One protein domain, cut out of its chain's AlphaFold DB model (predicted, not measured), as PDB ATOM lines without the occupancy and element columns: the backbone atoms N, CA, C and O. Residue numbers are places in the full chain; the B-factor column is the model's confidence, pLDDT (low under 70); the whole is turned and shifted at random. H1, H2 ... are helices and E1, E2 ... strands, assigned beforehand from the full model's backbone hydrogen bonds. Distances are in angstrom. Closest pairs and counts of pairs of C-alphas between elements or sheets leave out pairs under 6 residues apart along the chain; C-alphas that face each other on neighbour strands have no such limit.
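Overview. This is residues 8 to 101 of the 104 residues of an uncharacterized protein of Agathobaculum butyriciproducens (UniProt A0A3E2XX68). A small antiparallel sheet, E2 E3 E6, has the helix H1 packed over one face, and the second helix, H2, packs steeply on H1 without reaching the sheet. The small hairpin E4 E5 lies away from this sheet and from both helices, while the short strand E1 lies near the end of E3 at Pro 29. The printed part has 94 residues, with six named strands and then two named helices along the chain, in the order E1 E2 E3 E4 E5 E6 H1 H2. The class is mixed, helices and strands, with 46 residues, under half, in named elements. The whole is compact, with a radius of gyration of the C-alphas of 13.4 A and spans of 34 by 33 by 19 A.

Arrangement. E1, residues 14 to 16, pairs with no named strand, but its residues 14 to 15 form a short antiparallel pairing with residues 8 to 9. E2, residues 20 to 22, and E3, residues 25 to 29, form a hairpin at 151 degrees, with N 22 and O 25 at 2.8 A, within hydrogen-bond range. The closest C-alphas of E1 and E3, those of Val 15 and Pro 29, are 6.9 A apart. E4, residues 38 to 40, and E5, residues 43 to 45, form another hairpin, with N 45 and O 38 within hydrogen-bond range at 2.8 A. E6, residues 49 to 53, is the antiparallel neighbour of E3, with N 50 and O 28 within hydrogen-bond range at 2.8 A; E2 and E6 are the edge strands. H1, residues 68 to 80, is on one face of the sheet E2 E3 E6, giving two layers, a helix layer and a sheet layer. Its height over the sheet is 9.2 A; it lies over E3, only just slantwise to the strands at 31 degrees on the local plane. The closest C-alphas of E3 and H1 are those of Ile 27 and Ala 71, 6.9 A apart. H2, residues 85 to 95, is not on this sheet. It touches H1, with the C-alphas of Leu 78 and Phe 88 closest at 5.9 A, at a steep tilt of 53 degrees, opposite ways. In H1 and H2 every O i to N i+4 pair is within hydrogen-bond range.

Along the chain. E1 begins at C-alpha 14, (-59.569, 41.974, -26.186). E1, E2, E4 and E5 have three residues each. E3 measures 13.3 A and E6 13.5 A from first to last C-alpha. H1 measures 18.4 A and begins at C-alpha 68, (-48.158, 32.110, -31.667). H2 measures 15.3 A and ends at C-alpha 95, (-32.595, 32.963, -32.779).

Size, cuts and confidence. The two C-alphas farthest apart, those of Val 8 and Glu 100, are 36.4 A apart. The printed part has no cut. The link from E6 to H1, residues 54 to 67, is long. Mean pLDDT of the printed part is 84.4; residue 12, residues 33 to 46 and residue 98 are under 70.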
ATOM      1  N   VAL A   8     -61.246  37.158 -26.478       81.50
ATOM      2  CA  VAL A   8     -61.394  37.028 -25.016       81.50
ATOM      3  C   VAL A   8     -60.732  38.205 -24.305       81.50
ATOM      4  O   VAL A   8     -59.853  38.864 -24.858       81.50
ATOM      5  N   ARG A   9     -61.175  38.519 -23.085       79.12
ATOM      6  CA  ARG A   9     -60.669  39.667 -22.319       79.12
ATOM      7  C   ARG A   9     -59.511  39.245 -21.416       79.12
ATOM      8  O   ARG A   9     -59.673  38.315 -20.636       79.12
ATOM      9  N   ASN A  10     -58.391  39.968 -21.455       73.88
ATOM     10  CA  ASN A  10     -57.243  39.754 -20.559       73.88
ATOM     11  C   ASN A  10     -57.222  40.719 -19.354       73.88
ATOM     12  O   ASN A  10     -56.170  41.170 -18.913       73.88
ATOM     13  N   GLY A  11     -58.399  41.147 -18.892       71.25
ATOM     14  CA  GLY A  11     -58.554  42.209 -17.892       71.25
ATOM     15  C   GLY A  11     -58.496  43.631 -18.469       71.25
ATOM     16  O   GLY A  11     -59.330  44.458 -18.100       71.25
ATOM     17  N   MET A  12     -57.620  43.904 -19.442       68.31
ATOM     18  CA  MET A  12     -57.447  45.246 -20.024       68.31
ATOM     19  C   MET A  12     -58.095  45.404 -21.401       68.31
ATOM     20  O   MET A  12     -58.890  46.320 -21.607       68.31
ATOM     21  N   ILE A  13     -57.787  44.504 -22.337       73.00
ATOM     22  CA  ILE A  13     -58.244  44.570 -23.729       73.00
ATOM     23  C   ILE A  13     -58.742  43.212 -24.233       73.00
ATOM     24  O   ILE A  13     -58.687  42.198 -23.537       73.00
ATOM     25  N   LEU A  14     -59.249  43.201 -25.466       79.12
ATOM     26  CA  LEU A  14     -59.569  41.974 -26.186       79.12
ATOM     27  C   LEU A  14     -58.314  41.405 -26.865       79.12
ATOM     28  O   LEU A  14     -57.635  42.108 -27.624       79.12
ATOM     29  N   VAL A  15     -58.047  40.124 -26.620       77.62
ATOM     30  CA  VAL A  15     -57.000  39.311 -27.253       77.62
ATOM     31  C   VAL A  15     -57.639  38.191 -28.083       77.62
ATOM     32  O   VAL A  15     -58.673  37.657 -27.680       77.62
ATOM     33  N   PRO A  16     -57.068  37.818 -29.243       81.38
ATOM     34  CA  PRO A  16     -57.534  36.652 -29.985       81.38
ATOM     35  C   PRO A  16     -57.401  35.380 -29.143       81.38
ATOM     36  O   PRO A  16     -56.315  35.064 -28.656       81.38
ATOM     37  N   ASN A  17     -58.490  34.630 -29.002       81.38
ATOM     38  CA  ASN A  17     -58.530  33.325 -28.353       81.38
ATOM     39  C   ASN A  17     -57.984  32.250 -29.294       81.38
ATOM     40  O   ASN A  17     -58.709  31.400 -29.810       81.38
ATOM     41  N   ILE A  18     -56.693  32.352 -29.593       80.62
ATOM     42  CA  ILE A  18     -55.985  31.380 -30.412       80.62
ATOM     43  C   ILE A  18     -55.256  30.456 -29.449       80.62
ATOM     44  O   ILE A  18     -54.173  30.779 -28.962       80.62
ATOM     45  N   SER A  19     -55.887  29.322 -29.154       80.31
ATOM     46  CA  SER A  19     -55.257  28.228 -28.426       80.31
ATOM     47  C   SER A  19     -54.793  27.161 -29.408       80.31
ATOM     48  O   SER A  19     -55.548  26.757 -30.294       80.31
ATOM     49  N   VAL A  20     -53.531  26.756 -29.297       89.06
ATOM     50  CA  VAL A  20     -52.907  25.808 -30.221       89.06
ATOM     51  C   VAL A  20     -52.075  24.810 -29.437       89.06
ATOM     52  O   VAL A  20     -51.181  25.200 -28.692       89.06
ATOM     53  N   GLU A  21     -52.328  23.527 -29.674       95.00
ATOM     54  CA  GLU A  21     -51.433  22.452 -29.255       95.00
ATOM     55  C   GLU A  21     -50.236  22.369 -30.208       95.00
ATOM     56  O   GLU A  21     -50.385  22.362 -31.436       95.00
ATOM     57  N   TYR A  22     -49.035  22.302 -29.650       96.25
ATOM     58  CA  TYR A  22     -47.793  22.212 -30.401       96.25
ATOM     59  C   TYR A  22     -46.766  21.366 -29.646       96.25
ATOM     60  O   TYR A  22     -46.364  21.712 -28.541       96.25
ATOM     61  N   LYS A  23     -46.350  20.233 -30.233       95.81
ATOM     62  CA  LYS A  23     -45.356  19.300 -29.658       95.81
ATOM     63  C   LYS A  23     -45.641  18.882 -28.198       95.81
ATOM     64  O   LYS A  23     -44.718  18.646 -27.425       95.81
ATOM     65  N   GLY A  24     -46.919  18.767 -27.824       94.06
ATOM     66  CA  GLY A  24     -47.341  18.411 -26.461       94.06
ATOM     67  C   GLY A  24     -47.403  19.584 -25.473       94.06
ATOM     68  O   GLY A  24     -47.495  19.352 -24.267       94.06
ATOM     69  N   TYR A  25     -47.345  20.818 -25.977       96.69
ATOM     70  CA  TYR A  25     -47.516  22.058 -25.226       96.69
ATOM     71  C   TYR A  25     -48.734  22.828 -25.732       96.69
ATOM     72  O   TYR A  25     -48.949  22.932 -26.940       96.69
ATOM     73  N   ALA A  26     -49.459  23.461 -24.816       95.75
ATOM     74  CA  ALA A  26     -50.559  24.352 -25.144       95.75
ATOM     75  C   ALA A  26     -50.065  25.804 -25.174       95.75
ATOM     76  O   ALA A  26     -49.589  26.338 -24.169       95.75
ATOM     77  N   ILE A  27     -50.205  26.454 -26.326       94.19
ATOM     78  CA  ILE A  27     -50.003  27.894 -26.505       94.19
ATOM     79  C   ILE A  27     -51.366  28.555 -26.334       94.19
ATOM     80  O   ILE A  27     -52.301  28.228 -27.065       94.19
ATOM     81  N   CYS A  28     -51.500  29.470 -25.380       90.69
ATOM     82  CA  CYS A  28     -52.767  30.134 -25.082       90.69
ATOM     83  C   CYS A  28     -52.570  31.636 -24.847       90.69
ATOM     84  O   CYS A  28     -51.469  32.070 -24.496       90.69
ATOM     85  N   PRO A  29     -53.605  32.461 -25.075       87.81
ATOM     86  CA  PRO A  29     -53.520  33.888 -24.795       87.81
ATOM     87  C   PRO A  29     -53.206  34.134 -23.314       87.81
ATOM     88  O   PRO A  29     -53.785  33.506 -22.429       87.81
ATOM     89  N   LYS A  30     -52.319  35.093 -23.039       86.62
ATOM     90  CA  LYS A  30     -52.055  35.574 -21.683       86.62
ATOM     91  C   LYS A  30     -53.232  36.432 -21.221       86.62
ATOM     92  O   LYS A  30     -53.439  37.535 -21.730       86.62
ATOM     93  N   LEU A  31     -54.014  35.914 -20.274       79.56
ATOM     94  CA  LEU A  31     -55.233  36.571 -19.782       79.56
ATOM     95  C   LEU A  31     -55.008  37.451 -18.548       79.56
ATOM     96  O   LEU A  31     -55.880  38.228 -18.183       79.56
ATOM     97  N   ASP A  32     -53.845  37.342 -17.924       75.31
ATOM     98  CA  ASP A  32     -53.461  37.988 -16.670       75.31
ATOM     99  C   ASP A  32     -52.399  39.079 -16.886       75.31
ATOM    100  O   ASP A  32     -51.541  39.301 -16.034       75.31
ATOM    101  N   MET A  33     -52.412  39.770 -18.032       66.88
ATOM    102  CA  MET A  33     -51.624  40.999 -18.152       66.88
ATOM    103  C   MET A  33     -52.144  41.975 -17.092       66.88
ATOM    104  O   MET A  33     -53.278  42.443 -17.179       66.88
ATOM    105  N   GLY A  34     -51.344  42.218 -16.047       57.75
ATOM    106  CA  GLY A  34     -51.671  43.185 -15.000       57.75
ATOM    107  C   GLY A  34     -52.009  44.557 -15.593       57.75
ATOM    108  O   GLY A  34     -51.744  44.815 -16.761       57.75
ATOM    109  N   SER A  35     -52.557  45.469 -14.787       55.69
ATOM    110  CA  SER A  35     -53.057  46.790 -15.220       55.69
ATOM    111  C   SER A  35     -52.016  47.735 -15.850       55.69
ATOM    112  O   SER A  35     -52.354  48.867 -16.198       55.69
ATOM    113  N   VAL A  36     -50.764  47.296 -15.994       59.00
ATOM    114  CA  VAL A  36     -49.654  48.062 -16.553       59.00
ATOM    115  C   VAL A  36     -49.260  47.447 -17.903       59.00
ATOM    116  O   VAL A  36     -48.676  46.360 -17.925       59.00
ATOM    117  N   PRO A  37     -49.564  48.106 -19.038       62.38
ATOM    118  CA  PRO A  37     -49.095  47.652 -20.341       62.38
ATOM    119  C   PRO A  37     -47.563  47.676 -20.363       62.38
ATOM    120  O   PRO A  37     -46.949  48.681 -20.004       62.38
ATOM    121  N   TRP A  38     -46.940  46.573 -20.776       64.50
ATOM    122  CA  TRP A  38     -45.482  46.483 -20.841       64.50
ATOM    123  C   TRP A  38     -44.963  47.341 -21.993       64.50
ATOM    124  O   TRP A  38     -45.415  47.189 -23.128       64.50
ATOM    125  N   GLN A  39     -44.017  48.238 -21.711       61.53
ATOM    126  CA  GLN A  39     -43.297  48.983 -22.738       61.53
ATOM    127  C   GLN A  39     -41.972  48.289 -23.043       61.53
ATOM    128  O   GLN A  39     -41.125  48.171 -22.164       61.53
ATOM    129  N   VAL A  40     -41.784  47.854 -24.289       62.50
ATOM    130  CA  VAL A  40     -40.502  47.328 -24.782       62.50
ATOM    131  C   VAL A  40     -40.113  48.135 -26.015       62.50
ATOM    132  O   VAL A  40     -40.906  48.255 -26.948       62.50
ATOM    133  N   ALA A  41     -38.924  48.747 -25.993       60.34
ATOM    134  CA  ALA A  41     -38.413  49.605 -27.071       60.34
ATOM    135  C   ALA A  41     -39.412  50.695 -27.538       60.34
ATOM    136  O   ALA A  41     -39.567  50.953 -28.728       60.34
ATOM    137  N   GLY A  42     -40.148  51.301 -26.598       63.34
ATOM    138  CA  GLY A  42     -41.159  52.331 -26.882       63.34
ATOM    139  C   GLY A  42     -42.521  51.804 -27.356       63.34
ATOM    140  O   GLY A  42     -43.482  52.571 -27.407       63.34
ATOM    141  N   ASN A  43     -42.651  50.503 -27.629       54.94
ATOM    142  CA  ASN A  43     -43.916  49.881 -28.007       54.94
ATOM    143  C   ASN A  43     -44.668  49.391 -26.769       54.94
ATOM    144  O   ASN A  43     -44.106  48.693 -25.926       54.94
ATOM    145  N   GLN A  44     -45.956  49.727 -26.668       65.19
ATOM    146  CA  GLN A  44     -46.839  49.161 -25.650       65.19
ATOM    147  C   GLN A  44     -47.390  47.814 -26.109       65.19
ATOM    148  O   GLN A  44     -48.140  47.727 -27.082       65.19
ATOM    149  N   TYR A  45     -47.088  46.775 -25.344       66.50
ATOM    150  CA  TYR A  45     -47.636  45.448 -25.539       66.50
ATOM    151  C   TYR A  45     -48.766  45.220 -24.547       66.50
ATOM    152  O   TYR A  45     -48.605  45.317 -23.332       66.50
ATOM    153  N   GLN A  46     -49.934  44.915 -25.101       66.06
ATOM    154  CA  GLN A  46     -51.169  44.654 -24.356       66.06
ATOM    155  C   GLN A  46     -51.750  43.270 -24.677       66.06
ATOM    156  O   GLN A  46     -52.818  42.906 -24.187       66.06
ATOM    157  N   ARG A  47     -51.069  42.510 -25.545       75.06
ATOM    158  CA  ARG A  47     -51.461  41.183 -26.021       75.06
ATOM    159  C   ARG A  47     -50.242  40.275 -25.997       75.06
ATOM    160  O   ARG A  47     -49.158  40.713 -26.371       75.06
ATOM    161  N   GLY A  48     -50.447  39.020 -25.626       85.38
ATOM    162  CA  GLY A  48     -49.393  38.019 -25.641       85.38
ATOM    163  C   GLY A  48     -49.935  36.608 -25.492       85.38
ATOM    164  O   GLY A  48     -51.122  36.413 -25.225       85.38
ATOM    165  N   TYR A  49     -49.050  35.639 -25.655       89.81
ATOM    166  CA  TYR A  49     -49.301  34.215 -25.521       89.81
ATOM    167  C   TYR A  49     -48.333  33.631 -24.500       89.81
ATOM    168  O   TYR A  49     -47.157  33.984 -24.479       89.81
ATOM    169  N   ILE A  50     -48.825  32.727 -23.665       93.12
ATOM    170  CA  ILE A  50     -47.999  31.901 -22.789       93.12
ATOM    171  C   ILE A  50     -47.974  30.476 -23.321       93.12
ATOM    172  O   ILE A  50     -48.849  30.055 -24.081       93.12
ATOM    173  N   VAL A  51     -46.966  29.730 -22.887       94.88
ATOM    174  CA  VAL A  51     -46.857  28.305 -23.172       94.88
ATOM    175  C   VAL A  51     -47.017  27.531 -21.882       94.88
ATOM    176  O   VAL A  51     -46.356  27.814 -20.879       94.88
ATOM    177  N   THR A  52     -47.901  26.543 -21.926       94.88
ATOM    178  CA  THR A  52     -48.244  25.702 -20.790       94.88
ATOM    179  C   THR A  52     -48.107  24.223 -21.130       94.88
ATOM    180  O   THR A  52     -48.190  23.815 -22.287       94.88
ATOM    181  N   ARG A  53     -47.912  23.402 -20.102       94.19
ATOM    182  CA  ARG A  53     -48.020  21.944 -20.162       94.19
ATOM    183  C   ARG A  53     -48.818  21.496 -18.950       94.19
ATOM    184  O   ARG A  53     -48.509  21.900 -17.833       94.19
ATOM    185  N   ASN A  54     -49.867  20.703 -19.166       91.69
ATOM    186  CA  ASN A  54     -50.804  20.301 -18.108       91.69
ATOM    187  C   ASN A  54     -51.380  21.500 -17.319       91.69
ATOM    188  O   ASN A  54     -51.539  21.432 -16.104       91.69
ATOM    189  N   GLY A  55     -51.644  22.619 -18.003       86.50
ATOM    190  CA  GLY A  55     -52.188  23.841 -17.397       86.50
ATOM    191  C   GLY A  55     -51.184  24.695 -16.614       86.50
ATOM    192  O   GLY A  55     -51.562  25.745 -16.103       86.50
ATOM    193  N   VAL A  56     -49.912  24.293 -16.538       89.56
ATOM    194  CA  VAL A  56     -48.851  25.035 -15.840       89.56
ATOM    195  C   VAL A  56     -47.960  25.736 -16.857       89.56
ATOM    196  O   VAL A  56     -47.583  25.124 -17.854       89.56
ATOM    197  N   GLN A  57     -47.608  27.005 -16.629       92.12
ATOM    198  CA  GLN A  57     -46.656  27.725 -17.480       92.12
ATOM    199  C   GLN A  57     -45.261  27.100 -17.364       92.12
ATOM    200  O   GLN A  57     -44.769  26.885 -16.260       92.12
ATOM    201  N   VAL A  58     -44.629  26.810 -18.502       94.56
ATOM    202  CA  VAL A  58     -43.353  26.061 -18.546       94.56
ATOM    203  C   VAL A  58     -42.164  26.884 -19.018       94.56
ATOM    204  O   VAL A  58     -41.038  26.396 -19.016       94.56
ATOM    205  N   MET A  59     -42.403  28.117 -19.455       95.81
ATOM    206  CA  MET A  59     -41.345  28.954 -20.005       95.81
ATOM    207  C   MET A  59     -40.475  29.538 -18.891       95.81
ATOM    208  O   MET A  59     -41.029  30.058 -17.913       95.81
ATOM    209  N   PRO A  60     -39.136  29.498 -19.031       94.31
ATOM    210  CA  PRO A  60     -38.223  30.124 -18.086       94.31
ATOM    211  C   PRO A  60     -38.599  31.576 -17.784       94.31
ATOM    212  O   PRO A  60     -38.999  32.330 -18.671       94.31
ATOM    213  N   GLY A  61     -38.524  31.962 -16.509       89.50
ATOM    214  CA  GLY A  61     -38.893  33.312 -16.066       89.50
ATOM    215  C   GLY A  61     -40.374  33.664 -16.243       89.50
ATOM    216  O   GLY A  61     -40.714  34.843 -16.216       89.50
ATOM    217  N   ALA A  62     -41.256  32.673 -16.438       88.12
ATOM    218  CA  ALA A  62     -42.672  32.909 -16.722       88.12
ATOM    219  C   ALA A  62     -42.885  33.765 -17.996       88.12
ATOM    220  O   ALA A  62     -43.835  34.551 -18.098       88.12
ATOM    221  N   ALA A  63     -42.000  33.592 -18.986       90.69
ATOM    222  CA  ALA A  63     -42.012  34.361 -20.222       90.69
ATOM    223  C   ALA A  63     -43.319  34.203 -21.023       90.69
ATOM    224  O   ALA A  63     -44.034  33.194 -20.954       90.69
ATOM    225  N   TRP A  64     -43.611  35.237 -21.805       90.00
ATOM    226  CA  TRP A  64     -44.726  35.313 -22.738       90.00
ATOM    227  C   TRP A  64     -44.239  35.913 -24.058       90.00
ATOM    228  O   TRP A  64     -43.214  36.589 -24.101       90.00
ATOM    229  N   PHE A  65     -44.984  35.662 -25.129       89.00
ATOM    230  CA  PHE A  65     -44.581  35.976 -26.499       89.00
ATOM    231  C   PHE A  65     -45.646  36.801 -27.200       89.00
ATOM    232  O   PHE A  65     -46.830  36.710 -26.879       89.00
ATOM    233  N   THR A  66     -45.257  37.599 -28.185       84.75
ATOM    234  CA  THR A  66     -46.185  38.529 -28.842       84.75
ATOM    235  C   THR A  66     -47.076  37.827 -29.869       84.75
ATOM    236  O   THR A  66     -48.166  38.305 -30.198       84.75
ATOM    237  N   SER A  67     -46.657  36.648 -30.340       85.56
ATOM    238  CA  SER A  67     -47.378  35.851 -31.328       85.56
ATOM    239  C   SER A  67     -47.288  34.345 -31.062       85.56
ATOM    240  O   SER A  67     -46.380  33.855 -30.393       85.56
ATOM    241  N   VAL A  68     -48.213  33.584 -31.657       88.62
ATOM    242  CA  VAL A  68     -48.158  32.110 -31.667       88.62
ATOM    243  C   VAL A  68     -46.894  31.601 -32.368       88.62
ATOM    244  O   VAL A  68     -46.399  30.532 -32.031       88.62
ATOM    245  N   ILE A  69     -46.369  32.347 -33.346       90.50
ATOM    246  CA  ILE A  69     -45.159  31.965 -34.084       90.50
ATOM    247  C   ILE A  69     -43.947  32.032 -33.153       90.50
ATOM    248  O   ILE A  69     -43.236  31.042 -33.028       90.50
ATOM    249  N   GLU A  70     -43.769  33.146 -32.440       91.12
ATOM    250  CA  GLU A  70     -42.717  33.281 -31.423       91.12
ATOM    251  C   GLU A  70     -42.852  32.221 -30.326       91.12
ATOM    252  O   GLU A  70     -41.872  31.581 -29.961       91.12
ATOM    253  N   ALA A  71     -44.077  31.963 -29.856       93.69
ATOM    254  CA  ALA A  71     -44.322  30.930 -28.854       93.69
ATOM    255  C   ALA A  71     -43.941  29.519 -29.341       93.69
ATOM    256  O   ALA A  71     -43.488  28.702 -28.544       93.69
ATOM    257  N   ARG A  72     -44.089  29.216 -30.640       95.31
ATOM    258  CA  ARG A  72     -43.632  27.941 -31.224       95.31
ATOM    259  C   ARG A  72     -42.113  27.843 -31.266       95.31
ATOM    260  O   ARG A  72     -41.585  26.808 -30.878       95.31
ATOM    261  N   VAL A  73     -41.432  28.914 -31.674       95.25
ATOM    262  CA  VAL A  73     -39.960  28.978 -31.644       95.25
ATOM    263  C   VAL A  73     -39.454  28.773 -30.217       95.25
ATOM    264  O   VAL A  73     -38.552  27.976 -29.989       95.25
ATOM    265  N   ALA A  74     -40.099  29.400 -29.233       95.94
ATOM    266  CA  ALA A  74     -39.770  29.182 -27.832       95.94
ATOM    267  C   ALA A  74     -39.992  27.728 -27.382       95.94
ATOM    268  O   ALA A  74     -39.178  27.197 -26.637       95.94
ATOM    269  N   VAL A  75     -41.059  27.054 -27.832       97.19
ATOM    270  CA  VAL A  75     -41.247  25.613 -27.561       97.19
ATOM    271  C   VAL A  75     -40.102  24.787 -28.143       97.19
ATOM    272  O   VAL A  75     -39.608  23.888 -27.467       97.19
ATOM    273  N   ASP A  76     -39.672  25.089 -29.366       97.31
ATOM    274  CA  ASP A  76     -38.570  24.378 -30.015       97.31
ATOM    275  C   ASP A  76     -37.269  24.532 -29.222       97.31
ATOM    276  O   ASP A  76     -36.637  23.530 -28.890       97.31
ATOM    277  N   ILE A  77     -36.953  25.760 -28.807       97.25
ATOM    278  CA  ILE A  77     -35.785  26.061 -27.973       97.25
ATOM    279  C   ILE A  77     -35.897  25.402 -26.593       97.25
ATOM    280  O   ILE A  77     -34.911  24.886 -26.071       97.25
ATOM    281  N   LEU A  78     -37.085  25.371 -25.981       97.31
ATOM    282  CA  LEU A  78     -37.302  24.707 -24.691       97.31
ATOM    283  C   LEU A  78     -37.034  23.199 -24.774       97.31
ATOM    284  O   LEU A  78     -36.474  22.615 -23.847       97.31
ATOM    285  N   ILE A  79     -37.430  22.570 -25.882       97.06
ATOM    286  CA  ILE A  79     -37.155  21.155 -26.145       97.06
ATOM    287  C   ILE A  79     -35.656  20.942 -26.379       97.06
ATOM    288  O   ILE A  79     -35.082  20.030 -25.790       97.06
ATOM    289  N   GLU A  80     -35.026  21.778 -27.204       97.19
ATOM    290  CA  GLU A  80     -33.597  21.686 -27.534       97.19
ATOM    291  C   GLU A  80     -32.697  21.888 -26.308       97.19
ATOM    292  O   GLU A  80     -31.763  21.123 -26.083       97.19
ATOM    293  N   SER A  81     -33.039  22.854 -25.459       96.81
ATOM    294  CA  SER A  81     -32.367  23.112 -24.181       96.81
ATOM    295  C   SER A  81     -32.676  22.069 -23.101       96.81
ATOM    296  O   SER A  81     -32.146  22.164 -21.996       96.81
ATOM    297  N   ASN A  82     -33.537  21.081 -23.376       95.44
ATOM    298  CA  ASN A  82     -34.007  20.095 -22.402       95.44
ATOM    299  C   ASN A  82     -34.560  20.742 -21.110       95.44
ATOM    300  O   ASN A  82     -34.379  20.228 -20.006       95.44
ATOM    301  N   GLY A  83     -35.214  21.899 -21.248       92.69
ATOM    302  CA  GLY A  83     -35.749  22.672 -20.128       92.69
ATOM    303  C   GLY A  83     -34.716  23.460 -19.313       92.69
ATOM    304  O   GLY A  83     -35.107  24.091 -18.329       92.69
ATOM    305  N   ASP A  84     -33.432  23.454 -19.683       96.62
ATOM    306  CA  ASP A  84     -32.415  24.255 -19.002       96.62
ATOM    307  C   ASP A  84     -32.611  25.752 -19.282       96.62
ATOM    308  O   ASP A  84     -32.600  26.212 -20.425       96.62
ATOM    309  N   SER A  85     -32.787  26.534 -18.213       94.88
ATOM    310  CA  SER A  85     -33.121  27.954 -18.330       94.88
ATOM    311  C   SER A  85     -31.998  28.787 -18.945       94.88
ATOM    312  O   SER A  85     -32.293  29.770 -19.621       94.88
ATOM    313  N   SER A  86     -30.733  28.467 -18.673       95.44
ATOM    314  CA  SER A  86     -29.605  29.253 -19.179       95.44
ATOM    315  C   SER A  86     -29.373  28.965 -20.658       95.44
ATOM    316  O   SER A  86     -29.243  29.896 -21.452       95.44
ATOM    317  N   ALA A  87     -29.404  27.690 -21.048       96.38
ATOM    318  CA  ALA A  87     -29.332  27.269 -22.440       96.38
ATOM    319  C   ALA A  87     -30.502  27.825 -23.262       96.38
ATOM    320  O   ALA A  87     -30.283  28.308 -24.372       96.38
ATOM    321  N   PHE A  88     -31.718  27.837 -22.701       96.44
ATOM    322  CA  PHE A  88     -32.887  28.435 -23.343       96.44
ATOM    323  C   PHE A  88     -32.642  29.895 -23.742       96.44
ATOM    324  O   PHE A  88     -32.858  30.257 -24.895       96.44
ATOM    325  N   TRP A  89     -32.183  30.738 -22.810       93.50
ATOM    326  CA  TRP A  89     -31.995  32.164 -23.095       93.50
ATOM    327  C   TRP A  89     -30.828  32.429 -24.047       93.50
ATOM    328  O   TRP A  89     -30.923  33.330 -24.876       93.50
ATOM    329  N   ASN A  90     -29.767  31.620 -23.985       93.75
ATOM    330  CA  ASN A  90     -28.663  31.713 -24.939       93.75
ATOM    331  C   ASN A  90     -29.140  31.438 -26.372       93.75
ATOM    332  O   ASN A  90     -28.905  32.257 -27.259       93.75
ATOM    333  N   LEU A  91     -29.875  30.338 -26.575       94.50
ATOM    334  CA  LEU A  91     -30.471  29.997 -27.868       94.50
ATOM    335  C   LEU A  91     -31.500  31.046 -28.301       94.50
ATOM    336  O   LEU A  91     -31.496  31.480 -29.447       94.50
ATOM    337  N   TRP A  92     -32.353  31.525 -27.393       93.50
ATOM    338  CA  TRP A  92     -33.314  32.585 -27.704       93.50
ATOM    339  C   TRP A  92     -32.634  33.850 -28.238       93.50
ATOM    340  O   TRP A  92     -33.094  34.426 -29.226       93.50
ATOM    341  N   ASN A  93     -31.529  34.277 -27.627       89.31
ATOM    342  CA  ASN A  93     -30.806  35.467 -28.072       89.31
ATOM    343  C   ASN A  93     -30.139  35.270 -29.442       89.31
ATOM    344  O   ASN A  93     -30.060  36.219 -30.220       89.31
ATOM    345  N   GLU A  94     -29.713  34.045 -29.759       87.88
ATOM    346  CA  GLU A  94     -29.204  33.680 -31.085       87.88
ATOM    347  C   GLU A  94     -30.327  33.706 -32.133       87.88
ATOM    348  O   GLU A  94     -30.226  34.411 -33.134       87.88
ATOM    349  N   TYR A  95     -31.447  33.029 -31.866       84.94
ATOM    350  CA  TYR A  95     -32.595  32.963 -32.779       84.94
ATOM    351  C   TYR A  95     -33.283  34.312 -33.010       84.94
ATOM    352  O   TYR A  95     -33.820  34.557 -34.091       84.94
ATOM    353  N   SER A  96     -33.313  35.176 -31.997       78.88
ATOM    354  CA  SER A  96     -33.907  36.515 -32.101       78.88
ATOM    355  C   SER A  96     -32.986  37.536 -32.772       78.88
ATOM    356  O   SER A  96     -33.437  38.643 -33.060       78.88
ATOM    357  N   GLY A  97     -31.712  37.195 -33.000       75.31
ATOM    358  CA  GLY A  97     -30.701  38.132 -33.490       75.31
ATOM    359  C   GLY A  97     -30.320  39.211 -32.472       75.31
ATOM    360  O   GLY A  97     -29.569  40.118 -32.808       75.31
ATOM    361  N   LEU A  98     -30.799  39.135 -31.219       68.88
ATOM    362  CA  LEU A  98     -30.460  40.105 -30.168       68.88
ATOM    363  C   LEU A  98     -28.954  40.163 -29.896       68.88
ATOM    364  O   LEU A  98     -28.441  41.229 -29.579       68.88
ATOM    365  N   ASN A  99     -28.245  39.045 -30.076       70.94
ATOM    366  CA  ASN A  99     -26.786  38.995 -29.952       70.94
ATOM    367  C   ASN A  99     -26.047  39.872 -30.984       70.94
ATOM    368  O   ASN A  99     -24.861  40.139 -30.803       70.94
ATOM    369  N   GLU A 100     -26.709  40.310 -32.060       73.44
ATOM    370  CA  GLU A 100     -26.122  41.183 -33.087       73.44
ATOM    371  C   GLU A 100     -26.140  42.670 -32.694       73.44
ATOM    372  O   GLU A 100     -25.568  43.503 -33.400       73.44
ATOM    373  N   TYR A 101     -26.777  43.019 -31.574       71.25
ATOM    374  CA  TYR A 101     -26.952  44.396 -31.121       71.25
ATOM    375  C   TYR A 101     -26.345  44.589 -29.726       71.25
ATOM    376  O   TYR A 101     -26.559  43.785 -28.821       71.25
TER     377      TYR A 101